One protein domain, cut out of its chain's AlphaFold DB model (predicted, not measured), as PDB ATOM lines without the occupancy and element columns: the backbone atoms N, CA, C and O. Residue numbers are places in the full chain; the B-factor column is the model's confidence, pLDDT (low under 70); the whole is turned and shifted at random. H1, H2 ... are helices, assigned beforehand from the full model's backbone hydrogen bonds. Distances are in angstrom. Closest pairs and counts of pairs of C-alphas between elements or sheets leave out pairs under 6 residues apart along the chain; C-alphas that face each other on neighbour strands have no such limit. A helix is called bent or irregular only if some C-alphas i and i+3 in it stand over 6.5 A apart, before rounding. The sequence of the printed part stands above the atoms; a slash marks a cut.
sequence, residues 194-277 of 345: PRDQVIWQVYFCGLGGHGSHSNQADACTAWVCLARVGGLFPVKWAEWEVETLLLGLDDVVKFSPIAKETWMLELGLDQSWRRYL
ATOM      1  N   PRO A 194      35.370  37.058 -22.096       84.75
ATOM      2  CA  PRO A 194      35.932  36.910 -23.441       84.75
ATOM      3  C   PRO A 194      37.450  36.689 -23.462       84.75
ATOM      4  O   PRO A 194      37.940  35.915 -24.275       84.75
ATOM      5  N   ARG A 195      38.186  37.330 -22.545       88.19
ATOM      6  CA  ARG A 195      39.634  37.140 -22.377       88.19
ATOM      7  C   ARG A 195      39.974  35.712 -21.958       88.19
ATOM      8  O   ARG A 195      40.816  35.083 -22.592       88.19
ATOM      9  N   ASP A 196      39.297  35.219 -20.927       89.19
ATOM     10  CA  ASP A 196      39.491  33.859 -20.432       89.19
ATOM     11  C   ASP A 196      39.098  32.853 -21.516       89.19
ATOM     12  O   ASP A 196      39.823  31.892 -21.726       89.19
ATOM     13  N   GLN A 197      38.028  33.118 -22.277       88.81
ATOM     14  CA  GLN A 197      37.604  32.290 -23.407       88.81
ATOM     15  C   GLN A 197      38.704  32.159 -24.469       88.81
ATOM     16  O   GLN A 197      38.896  31.063 -24.980       88.81
ATOM     17  N   VAL A 198      39.447  33.230 -24.792       90.50
ATOM     18  CA  VAL A 198      40.588  33.141 -25.727       90.50
ATOM     19  C   VAL A 198      41.638  32.178 -25.190       90.50
ATOM     20  O   VAL A 198      42.026  31.252 -25.891       90.50
ATOM     21  N   ILE A 199      42.073  32.375 -23.943       91.56
ATOM     22  CA  ILE A 199      43.093  31.531 -23.305       91.56
ATOM     23  C   ILE A 199      42.636  30.070 -23.304       91.56
ATOM     24  O   ILE A 199      43.401  29.173 -23.650       91.56
ATOM     25  N   TRP A 200      41.371  29.850 -22.954       90.81
ATOM     26  CA  TRP A 200      40.764  28.533 -22.861       90.81
ATOM     27  C   TRP A 200      40.712  27.825 -24.208       90.81
ATOM     28  O   TRP A 200      41.205  26.707 -24.337       90.81
ATOM     29  N   GLN A 201      40.171  28.501 -25.219       90.44
ATOM     30  CA  GLN A 201      40.005  27.931 -26.548       90.44
ATOM     31  C   GLN A 201      41.344  27.722 -27.252       90.44
ATOM     32  O   GLN A 201      41.496  26.739 -27.965       90.44
ATOM     33  N   VAL A 202      42.332  28.597 -27.032       92.00
ATOM     34  CA  VAL A 202      43.683  28.398 -27.572       92.00
ATOM     35  C   VAL A 202      44.353  27.199 -26.916       92.00
ATOM     36  O   VAL A 202      44.834  26.323 -27.622       92.00
ATOM     37  N   TYR A 203      44.361  27.133 -25.584       91.38
ATOM     38  CA  TYR A 203      45.071  26.079 -24.864       91.38
ATOM     39  C   TYR A 203      44.485  24.690 -25.108       91.38
ATOM     40  O   TYR A 203      45.231  23.741 -25.311       91.38
ATOM     41  N   PHE A 204      43.158  24.558 -25.074       88.06
ATOM     42  CA  PHE A 204      42.502  23.259 -25.229       88.06
ATOM     43  C   PHE A 204      42.270  22.855 -26.689       88.06
ATOM     44  O   PHE A 204      41.856  21.716 -26.935       88.06
ATOM     45  N   CYS A 205      42.582  23.729 -27.655       87.12
ATOM     46  CA  CYS A 205      42.548  23.376 -29.069       87.12
ATOM     47  C   CYS A 205      43.445  22.157 -29.310       87.12
ATOM     48  O   CYS A 205      44.604  22.147 -28.917       87.12
ATOM     49  N   GLY A 206      42.914  21.094 -29.915       73.75
ATOM     50  CA  GLY A 206      43.701  19.892 -30.219       73.75
ATOM     51  C   GLY A 206      43.982  18.957 -29.032       73.75
ATOM     52  O   GLY A 206      44.188  17.765 -29.261       73.75
ATOM     53  N   LEU A 207      43.899  19.426 -27.779       75.12
ATOM     54  CA  LEU A 207      44.100  18.596 -26.579       75.12
ATOM     55  C   LEU A 207      42.886  17.723 -26.225       75.12
ATOM     56  O   LEU A 207      43.038  16.674 -25.600       75.12
ATOM     57  N   GLY A 208      41.678  18.122 -26.632       57.53
ATOM     58  CA  GLY A 208      40.426  17.464 -26.234       57.53
ATOM     59  C   GLY A 208      40.147  16.096 -26.873       57.53
ATOM     60  O   GLY A 208      39.082  15.524 -26.647       57.53
ATOM     61  N   GLY A 209      41.046  15.567 -27.715       53.84
ATOM     62  CA  GLY A 209      40.789  14.336 -28.479       53.84
ATOM     63  C   GLY A 209      39.569  14.443 -29.407       53.84
ATOM     64  O   GLY A 209      39.034  13.431 -29.861       53.84
ATOM     65  N   HIS A 210      39.103  15.665 -29.665       62.50
ATOM     66  CA  HIS A 210      37.958  15.929 -30.515       62.50
ATOM     67  C   HIS A 210      38.346  15.783 -31.991       62.50
ATOM     68  O   HIS A 210      39.498  15.983 -32.387       62.50
ATOM     69  N   GLY A 211      37.370  15.418 -32.827       64.62
ATOM     70  CA  GLY A 211      37.571  15.357 -34.274       64.62
ATOM     71  C   GLY A 211      37.963  16.725 -34.843       64.62
ATOM     72  O   GLY A 211      37.628  17.761 -34.271       64.62
ATOM     73  N   SER A 212      38.626  16.733 -36.005       75.19
ATOM     74  CA  SER A 212      39.163  17.948 -36.649       75.19
ATOM     75  C   SER A 212      38.166  19.113 -36.748       75.19
ATOM     76  O   SER A 212      38.576  20.267 -36.688       75.19
ATOM     77  N   HIS A 213      36.869  18.822 -36.890       77.69
ATOM     78  CA  HIS A 213      35.811  19.830 -36.981       77.69
ATOM     79  C   HIS A 213      35.594  20.602 -35.667       77.69
ATOM     80  O   HIS A 213      35.338  21.801 -35.696       77.69
ATOM     81  N   SER A 214      35.715  19.942 -34.511       77.69
ATOM     82  CA  SER A 214      35.571  20.610 -33.209       77.69
ATOM     83  C   SER A 214      36.752  21.533 -32.940       77.69
ATOM     84  O   SER A 214      36.554  22.691 -32.606       77.69
ATOM     85  N   ASN A 215      37.977  21.063 -33.200       84.62
ATOM     86  CA  ASN A 215      39.179  21.878 -32.997       84.62
ATOM     87  C   ASN A 215      39.177  23.126 -33.898       84.62
ATOM     88  O   ASN A 215      39.641  24.189 -33.496       84.62
ATOM     89  N   GLN A 216      38.614  23.017 -35.108       86.06
ATOM     90  CA  GLN A 216      38.393  24.163 -35.989       86.06
ATOM     91  C   GLN A 216      37.366  25.150 -35.411       86.06
ATOM     92  O   GLN A 216      37.562  26.363 -35.515       86.06
ATOM     93  N   ALA A 217      36.287  24.658 -34.798       82.81
ATOM     94  CA  ALA A 217      35.306  25.502 -34.120       82.81
ATOM     95  C   ALA A 217      35.919  26.227 -32.909       82.81
ATOM     96  O   ALA A 217      35.680  27.424 -32.739       82.81
ATOM     97  N   ASP A 218      36.767  25.551 -32.133       84.56
ATOM     98  CA  ASP A 218      37.486  26.138 -30.996       84.56
ATOM     99  C   ASP A 218      38.455  27.236 -31.463       84.56
ATOM    100  O   ASP A 218      38.414  28.359 -30.956       84.56
ATOM    101  N   ALA A 219      39.248  26.975 -32.511       87.44
ATOM    102  CA  ALA A 219      40.153  27.966 -33.101       87.44
ATOM    103  C   ALA A 219      39.399  29.182 -33.678       87.44
ATOM    104  O   ALA A 219      39.822  30.328 -33.506       87.44
ATOM    105  N   CYS A 220      38.252  28.956 -34.328       85.94
ATOM    106  CA  CYS A 220      37.382  30.030 -34.813       85.94
ATOM    107  C   CYS A 220      36.815  30.861 -33.651       85.94
ATOM    108  O   CYS A 220      36.852  32.092 -33.683       85.94
ATOM    109  N   THR A 221      36.352  30.194 -32.592       84.56
ATOM    110  CA  THR A 221      35.825  30.842 -31.385       84.56
ATOM    111  C   THR A 221      36.897  31.691 -30.712       84.56
ATOM    112  O   THR A 221      36.650  32.858 -30.412       84.56
ATOM    113  N   ALA A 222      38.111  31.155 -30.548       88.88
ATOM    114  CA  ALA A 222      39.261  31.892 -30.036       88.88
ATOM    115  C   ALA A 222      39.516  33.172 -30.843       88.88
ATOM    116  O   ALA A 222      39.679  34.239 -30.256       88.88
ATOM    117  N   TRP A 223      39.490  33.089 -32.176       86.81
ATOM    118  CA  TRP A 223      39.711  34.242 -33.050       86.81
ATOM    119  C   TRP A 223      38.624  35.315 -32.903       86.81
ATOM    120  O   TRP A 223      38.917  36.505 -32.765       86.81
ATOM    121  N   VAL A 224      37.355  34.902 -32.879       83.88
ATOM    122  CA  VAL A 224      36.216  35.814 -32.689       83.88
ATOM    123  C   VAL A 224      36.272  36.481 -31.314       83.88
ATOM    124  O   VAL A 224      36.034  37.684 -31.200       83.88
ATOM    125  N   CYS A 225      36.607  35.729 -30.263       83.69
ATOM    126  CA  CYS A 225      36.801  36.275 -28.923       83.69
ATOM    127  C   CYS A 225      38.001  37.224 -28.869       83.69
ATOM    128  O   CYS A 225      37.901  38.281 -28.248       83.69
ATOM    129  N   LEU A 226      39.095  36.915 -29.568       83.12
ATOM    130  CA  LEU A 226      40.278  37.767 -29.627       83.12
ATOM    131  C   LEU A 226      39.955  39.128 -30.240       83.12
ATOM    132  O   LEU A 226      40.335  40.136 -29.661       83.12
ATOM    133  N   ALA A 227      39.152  39.182 -31.305       78.50
ATOM    134  CA  ALA A 227      38.681  40.444 -31.885       78.50
ATOM    135  C   ALA A 227      37.802  41.285 -30.931       78.50
ATOM    136  O   ALA A 227      37.620  42.481 -31.143       78.50
ATOM    137  N   ARG A 228      37.227  40.674 -29.882       75.44
ATOM    138  CA  ARG A 228      36.467  41.377 -28.829       75.44
ATOM    139  C   ARG A 228      37.361  41.845 -27.676       75.44
ATOM    140  O   ARG A 228      37.011  42.800 -26.989       75.44
ATOM    141  N   VAL A 229      38.476  41.154 -27.435       75.31
ATOM    142  CA  VAL A 229      39.433  41.445 -26.351       75.31
ATOM    143  C   VAL A 229      40.497  42.440 -26.816       75.31
ATOM    144  O   VAL A 229      40.832  43.380 -26.094       75.31
ATOM    145  N   GLY A 230      41.019  42.236 -28.023       64.38
ATOM    146  CA  GLY A 230      41.907  43.137 -28.737       64.38
ATOM    147  C   GLY A 230      41.099  44.264 -29.360       64.38
ATOM    148  O   GLY A 230      40.289  44.049 -30.252       64.38
ATOM    149  N   GLY A 231      41.283  45.478 -28.847       58.69
ATOM    150  CA  GLY A 231      40.795  46.684 -29.508       58.69
ATOM    151  C   GLY A 231      41.740  47.101 -30.638       58.69
ATOM    152  O   GLY A 231      42.228  46.292 -31.413       58.69
ATOM    153  N   LEU A 232      42.078  48.391 -30.692       47.28
ATOM    154  CA  LEU A 232      43.066  48.936 -31.637       47.28
ATOM    155  C   LEU A 232      44.533  48.598 -31.284       47.28
ATOM    156  O   LEU A 232      45.440  49.025 -32.001       47.28
ATOM    157  N   PHE A 233      44.777  47.892 -30.175       56.22
ATOM    158  CA  PHE A 233      46.112  47.614 -29.641       56.22
ATOM    159  C   PHE A 233      46.282  46.136 -29.289       56.22
ATOM    160  O   PHE A 233      45.311  45.524 -28.832       56.22
ATOM    161  N   PRO A 234      47.515  45.599 -29.404       63.56
ATOM    162  CA  PRO A 234      47.826  44.253 -28.947       63.56
ATOM    163  C   PRO A 234      47.464  44.074 -27.473       63.56
ATOM    164  O   PRO A 234      47.726  44.951 -26.638       63.56
ATOM    165  N   VAL A 235      46.861  42.933 -27.152       71.19
ATOM    166  CA  VAL A 235      46.443  42.615 -25.789       71.19
ATOM    167  C   VAL A 235      47.680  42.405 -24.917       71.19
ATOM    168  O   VAL A 235      48.594  41.667 -25.273       71.19
ATOM    169  N   LYS A 236      47.718  43.055 -23.749       80.88
ATOM    170  CA  LYS A 236      48.742  42.776 -22.736       80.88
ATOM    171  C   LYS A 236      48.290  41.582 -21.903       80.88
ATOM    172  O   LYS A 236      47.217  41.643 -21.299       80.88
ATOM    173  N   TRP A 237      49.109  40.539 -21.863       86.88
ATOM    174  CA  TRP A 237      48.879  39.309 -21.105       86.88
ATOM    175  C   TRP A 237      49.767  39.250 -19.860       86.88
ATOM    176  O   TRP A 237      50.862  39.816 -19.845       86.88
ATOM    177  N   ALA A 238      49.269  38.613 -18.806       88.56
ATOM    178  CA  ALA A 238      50.062  38.184 -17.668       88.56
ATOM    179  C   ALA A 238      50.977  37.026 -18.089       88.56
ATOM    180  O   ALA A 238      50.721  36.341 -19.075       88.56
ATOM    181  N   GLU A 239      52.046  36.800 -17.332       89.31
ATOM    182  CA  GLU A 239      53.086  35.827 -17.684       89.31
ATOM    183  C   GLU A 239      52.536  34.406 -17.887       89.31
ATOM    184  O   GLU A 239      52.788  33.792 -18.922       89.31
ATOM    185  N   TRP A 240      51.685  33.928 -16.973       90.38
ATOM    186  CA  TRP A 240      51.061  32.605 -17.090       90.38
ATOM    187  C   TRP A 240      50.103  32.498 -18.290       90.38
ATOM    188  O   TRP A 240      49.962  31.431 -18.889       90.38
ATOM    189  N   GLU A 241      49.444  33.601 -18.668       92.62
ATOM    190  CA  GLU A 241      48.558  33.645 -19.836       92.62
ATOM    191  C   GLU A 241      49.387  33.562 -21.122       92.62
ATOM    192  O   GLU A 241      49.017  32.837 -22.038       92.62
ATOM    193  N   VAL A 242      50.533  34.255 -21.180       91.50
ATOM    194  CA  VAL A 242      51.487  34.164 -22.299       91.50
ATOM    195  C   VAL A 242      51.969  32.729 -22.477       91.50
ATOM    196  O   VAL A 242      51.918  32.208 -23.589       91.50
ATOM    197  N   GLU A 243      52.404  32.086 -21.394       91.75
ATOM    198  CA  GLU A 243      52.844  30.689 -21.418       91.75
ATOM    199  C   GLU A 243      51.732  29.772 -21.942       91.75
ATOM    200  O   GLU A 243      51.942  28.988 -22.865       91.75
ATOM    201  N   THR A 244      50.517  29.945 -21.423       92.50
ATOM    202  CA  THR A 244      49.334  29.183 -21.838       92.50
ATOM    203  C   THR A 244      49.019  29.354 -23.326       92.50
ATOM    204  O   THR A 244      48.783  28.374 -24.032       92.50
ATOM    205  N   LEU A 245      49.030  30.593 -23.822       93.12
ATOM    206  CA  LEU A 245      48.749  30.896 -25.224       93.12
ATOM    207  C   LEU A 245      49.815  30.315 -26.156       93.12
ATOM    208  O   LEU A 245      49.475  29.821 -27.227       93.12
ATOM    209  N   LEU A 246      51.089  30.344 -25.757       92.00
ATOM    210  CA  LEU A 246      52.180  29.756 -26.535       92.00
ATOM    211  C   LEU A 246      52.064  28.232 -26.635       92.00
ATOM    212  O   LEU A 246      52.339  27.688 -27.702       92.00
ATOM    213  N   LEU A 247      51.627  27.559 -25.566       91.69
ATOM    214  CA  LEU A 247      51.438  26.104 -25.556       91.69
ATOM    215  C   LEU A 247      50.354  25.638 -26.540       91.69
ATOM    216  O   LEU A 247      50.532  24.605 -27.174       91.69
ATOM    217  N   GLY A 248      49.263  26.396 -26.691       91.06
ATOM    218  CA  GLY A 248      48.160  26.060 -27.607       91.06
ATOM    219  C   GLY A 248      48.279  26.655 -29.017       91.06
ATOM    220  O   GLY A 248      47.454  26.372 -29.889       91.06
ATOM    221  N   LEU A 249      49.286  27.502 -29.266       92.00
ATOM    222  CA  LEU A 249      49.392  28.287 -30.499       92.00
ATOM    223  C   LEU A 249      49.498  27.412 -31.754       92.00
ATOM    224  O   LEU A 249      48.862  27.701 -32.767       92.00
ATOM    225  N   ASP A 250      50.312  26.360 -31.708       90.81
ATOM    226  CA  ASP A 250      50.534  25.506 -32.878       90.81
ATOM    227  C   ASP A 250      49.267  24.732 -33.270       90.81
ATOM    228  O   ASP A 250      49.009  24.540 -34.462       90.81
ATOM    229  N   ASP A 251      48.427  24.372 -32.296       89.50
ATOM    230  CA  ASP A 251      47.151  23.710 -32.550       89.50
ATOM    231  C   ASP A 251      46.141  24.667 -33.194       89.50
ATOM    232  O   ASP A 251      45.602  24.360 -34.260       89.50
ATOM    233  N   VAL A 252      45.937  25.874 -32.654       89.88
ATOM    234  CA  VAL A 252      45.020  26.839 -33.298       89.88
ATOM    235  C   VAL A 252      45.487  27.267 -34.690       89.88
ATOM    236  O   VAL A 252      44.661  27.516 -35.570       89.88
ATOM    237  N   VAL A 253      46.799  27.306 -34.940       89.38
ATOM    238  CA  VAL A 253      47.353  27.542 -36.282       89.38
ATOM    239  C   VAL A 253      47.040  26.372 -37.210       89.38
ATOM    240  O   VAL A 253      46.635  26.586 -38.347       89.38
ATOM    241  N   LYS A 254      47.178  25.132 -36.735       88.69
ATOM    242  CA  LYS A 254      46.864  23.931 -37.517       88.69
ATOM    243  C   LYS A 254      45.384  23.843 -37.899       88.69
ATOM    244  O   LYS A 254      45.068  23.351 -38.981       88.69
ATOM    245  N   PHE A 255      44.487  24.285 -37.018       87.12
ATOM    246  CA  PHE A 255      43.036  24.168 -37.202       87.12
ATOM    247  C   PHE A 255      42.353  25.449 -37.695       87.12
ATOM    248  O   PHE A 255      41.137  25.452 -37.887       87.12
ATOM    249  N   SER A 256      43.102  26.524 -37.944       85.75
ATOM    250  CA  SER A 256      42.573  27.755 -38.533       85.75
ATOM    251  C   SER A 256      43.214  28.043 -39.894       85.75
ATOM    252  O   SER A 256      44.349  27.653 -40.150       85.75
ATOM    253  N   PRO A 257      42.527  28.776 -40.786       82.62
ATOM    254  CA  PRO A 257      43.124  29.245 -42.037       82.62
ATOM    255  C   PRO A 257      44.100  30.422 -41.830       82.62
ATOM    256  O   PRO A 257      44.513  31.058 -42.798       82.62
ATOM    257  N   ILE A 258      44.416  30.773 -40.581       82.25
ATOM    258  CA  ILE A 258      45.121  31.997 -40.209       82.25
ATOM    259  C   ILE A 258      46.587  31.671 -39.942       82.25
ATOM    260  O   ILE A 258      46.916  30.755 -39.193       82.25
ATOM    261  N   ALA A 259      47.480  32.455 -40.541       83.56
ATOM    262  CA  ALA A 259      48.915  32.264 -40.388       83.56
ATOM    263  C   ALA A 259      49.382  32.521 -38.944       83.56
ATOM    264  O   ALA A 259      48.864  33.406 -38.252       83.56
ATOM    265  N   LYS A 260      50.413  31.787 -38.507       86.69
ATOM    266  CA  LYS A 260      50.989  31.881 -37.156       86.69
ATOM    267  C   LYS A 260      51.419  33.300 -36.798       86.69
ATOM    268  O   LYS A 260      51.192  33.742 -35.678       86.69
ATOM    269  N   GLU A 261      51.971  34.041 -37.752       83.00
ATOM    270  CA  GLU A 261      52.396  35.429 -37.556       83.00
ATOM    271  C   GLU A 261      51.213  36.340 -37.219       83.00
ATOM    272  O   GLU A 261      51.342  37.248 -36.402       83.00
ATOM    273  N   THR A 262      50.048  36.081 -37.818       83.06
ATOM    274  CA  THR A 262      48.832  36.867 -37.563       83.06
ATOM    275  C   THR A 262      48.296  36.561 -36.164       83.06
ATOM    276  O   THR A 262      47.984  37.484 -35.419       83.06
ATOM    277  N   TRP A 263      48.296  35.288 -35.756       86.12
ATOM    278  CA  TRP A 263      47.983  34.901 -34.378       86.12
ATOM    279  C   TRP A 263      48.927  35.539 -33.357       86.12
ATOM    280  O   TRP A 263      48.465  36.144 -32.394       86.12
ATOM    281  N   MET A 264      50.242  35.453 -33.570       87.06
ATOM    282  CA  MET A 264      51.227  36.047 -32.663       87.06
ATOM    283  C   MET A 264      51.083  37.569 -32.550       87.06
ATOM    284  O   MET A 264      51.291  38.117 -31.466       87.06
ATOM    285  N   LEU A 265      50.734  38.250 -33.646       81.44
ATOM    286  CA  LEU A 265      50.523  39.695 -33.664       81.44
ATOM    287  C   LEU A 265      49.266  40.101 -32.884       81.44
ATOM    288  O   LEU A 265      49.355  40.962 -32.010       81.44
ATOM    289  N   GLU A 266      48.118  39.484 -33.175       82.69
ATOM    290  CA  GLU A 266      46.839  39.811 -32.526       82.69
ATOM    291  C   GLU A 266      46.844  39.434 -31.038       82.69
ATOM    292  O   GLU A 266      46.362  40.182 -30.185       82.69
ATOM    293  N   LEU A 267      47.490  38.315 -30.696       85.44
ATOM    294  CA  LEU A 267      47.753  37.944 -29.308       85.44
ATOM    295  C   LEU A 267      48.839  38.820 -28.664       85.44
ATOM    296  O   LEU A 267      49.123  38.641 -27.490       85.44
ATOM    297  N   GLY A 268      49.485  39.751 -29.368       79.19
ATOM    298  CA  GLY A 268      50.535  40.598 -28.786       79.19
ATOM    299  C   GLY A 268      51.755  39.830 -28.261       79.19
ATOM    300  O   GLY A 268      52.511  40.362 -27.447       79.19
ATOM    301  N   LEU A 269      51.949  38.592 -28.722       81.38
ATOM    302  CA  LEU A 269      53.085  37.731 -28.384       81.38
ATOM    303  C   LEU A 269      54.316  38.079 -29.224       81.38
ATOM    304  O   LEU A 269      55.450  37.855 -28.800       81.38
ATOM    305  N   ASP A 270      54.109  38.661 -30.406       75.75
ATOM    306  CA  ASP A 270      55.200  39.191 -31.211       75.75
ATOM    307  C   ASP A 270      55.654  40.563 -30.691       75.75
ATOM    308  O   ASP A 270      55.031  41.596 -30.943       75.75
ATOM    309  N   GLN A 271      56.808  40.605 -30.020       61.31
ATOM    310  CA  GLN A 271      57.447  41.856 -29.589       61.31
ATOM    311  C   GLN A 271      57.888  42.746 -30.768       61.31
ATOM    312  O   GLN A 271      58.184  43.932 -30.589       61.31
ATOM    313  N   SER A 272      57.898  42.202 -31.989       55.88
ATOM    314  CA  SER A 272      58.149  42.936 -33.223       55.88
ATOM    315  C   SER A 272      56.941  43.751 -33.706       55.88
ATOM    316  O   SER A 272      57.082  44.495 -34.677       55.88
ATOM    317  N   TRP A 273      55.807  43.753 -32.983       46.34
ATOM    318  CA  TRP A 273      54.632  44.596 -33.261       46.34
ATOM    319  C   TRP A 273      54.958  46.086 -33.437       46.34
ATOM    320  O   TRP A 273      54.236  46.785 -34.137       46.34
ATOM    321  N   ARG A 274      56.075  46.603 -32.897       41.66
ATOM    322  CA  ARG A 274      56.557  47.970 -33.203       41.66
ATOM    323  C   ARG A 274      56.776  48.207 -34.707       41.66
ATOM    324  O   ARG A 274      56.708  49.345 -35.161       41.66
ATOM    325  N   ARG A 275      57.028  47.145 -35.481       43.47
ATOM    326  CA  ARG A 275      57.102  47.138 -36.954       43.47
ATOM    327  C   ARG A 275      55.720  47.085 -37.621       43.47
ATOM    328  O   ARG A 275      55.611  47.459 -38.787       43.47
ATOM    329  N   TYR A 276      54.700  46.644 -36.882       40.91
ATOM    330  CA  TYR A 276      53.326  46.382 -37.324       40.91
ATOM    331  C   TYR A 276      52.260  47.260 -36.657       40.91
ATOM    332  O   TYR A 276      51.084  47.086 -36.976       40.91
ATOM    333  N   LEU A 277      52.636  48.253 -35.826       39.41
ATOM    334  CA  LEU A 277      51.859  49.490 -35.668       39.41
ATOM    335  C   LEU A 277      51.335  49.785 -37.068       39.41
ATOM    336  O   LEU A 277      52.192  49.888 -37.963       39.41
TER     337      LEU A 277
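AT A GLANCE: This is residues 194 to 277 of the 345 residues of an uncharacterized protein of Aspergillus carbonarius (strain ITEM 5010) (UniProt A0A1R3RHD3). A helical hairpin of H1 and H2 is crossed by a third, kinked helix, H3, and each of these three helices touches the other two. The short H4 folds back on the later part of H3, and the small H5 lies at one end of the longest axis, near H4 but touching no helix. The printed part has 84 residues with five named helices, H1 to H5 in that order along the chain, and no named strand; the class is all helix. The whole is compact, with a radius of gyration of the C-alphas of 12.0 A, and its outline is elongated, spanning 38 by 24 by 20 A.

HOW THE PARTS SIT: H1, residues 194 to 204, and H2, residues 212 to 229, form a helical hairpin: they touch at a shallow tilt of 28 degrees and run opposite ways. Their closest C-alphas are those of Val 198 and Ala 222, 4.7 A apart. H3, residues 239 to 255, is the hub, touching three helices. It touches H1 at a steep tilt of 62 degrees, the same way, with the C-alphas of Tyr 203 and Gly 248 closest at 4.1 A. With residues 252 to 255 alone it touches residues 212 to 219 of H2; the closest C-alphas are those of Gln 216 and Phe 255, 4.8 A apart. H4, residues 260 to 266, touches residues 249 to 253 of H3 at a steep tilt of 46 degrees, opposite ways, with the C-alphas of Val 253 and Lys 260 closest at 5.7 A. H4 is close to H2 but not clearly touching it, the closest C-alphas being those of Leu 226 and Glu 266 at 7.5 A. H5, residues 271 to 275, is close to H4 but not clearly touching it, with the C-alphas of Leu 265 and Trp 273 closest at 6.4 A; H5 is apart from H1, H2 and H3. Every O i to N i+4 pair is within hydrogen-bond range in H1, H2 and H4, against 11 of 13 in H3 and 0 of 1 in H5, where 1 of 2 O i to N i+3 pairs is within range.

IN THESE COORDINATES: H1 begins at C-alpha 194, at (35.932, 36.910, -23.441), and measures 15.3 A from first to last C-alpha. H2 measures 25.7 A, from C-alpha 212 at (39.163, 17.948, -36.649) to C-alpha 229. H3 measures 24.9 A and has a kink of 43 degrees near residue 248; it is irregular, with C-alphas 247 and 250 lying 7.4 A apart. H4 measures 10.1 A. H5 measures 9.1 A, is irregular, with C-alphas 271 and 274 lying 7.2 A apart, and ends at C-alpha 275, at (57.102, 47.138, -36.954).

THE WHOLE: The two C-alphas farthest apart are those of Gly 211 and Arg 274, at 37.8 A. The printed part has no cut and no long link; H3 to H4 and H4 to H5 are tight links. The mean pLDDT of the printed part is 79.5, and the model's confidence is under 70 in residues 208 to 211, 230 to 234 and 271 to 277.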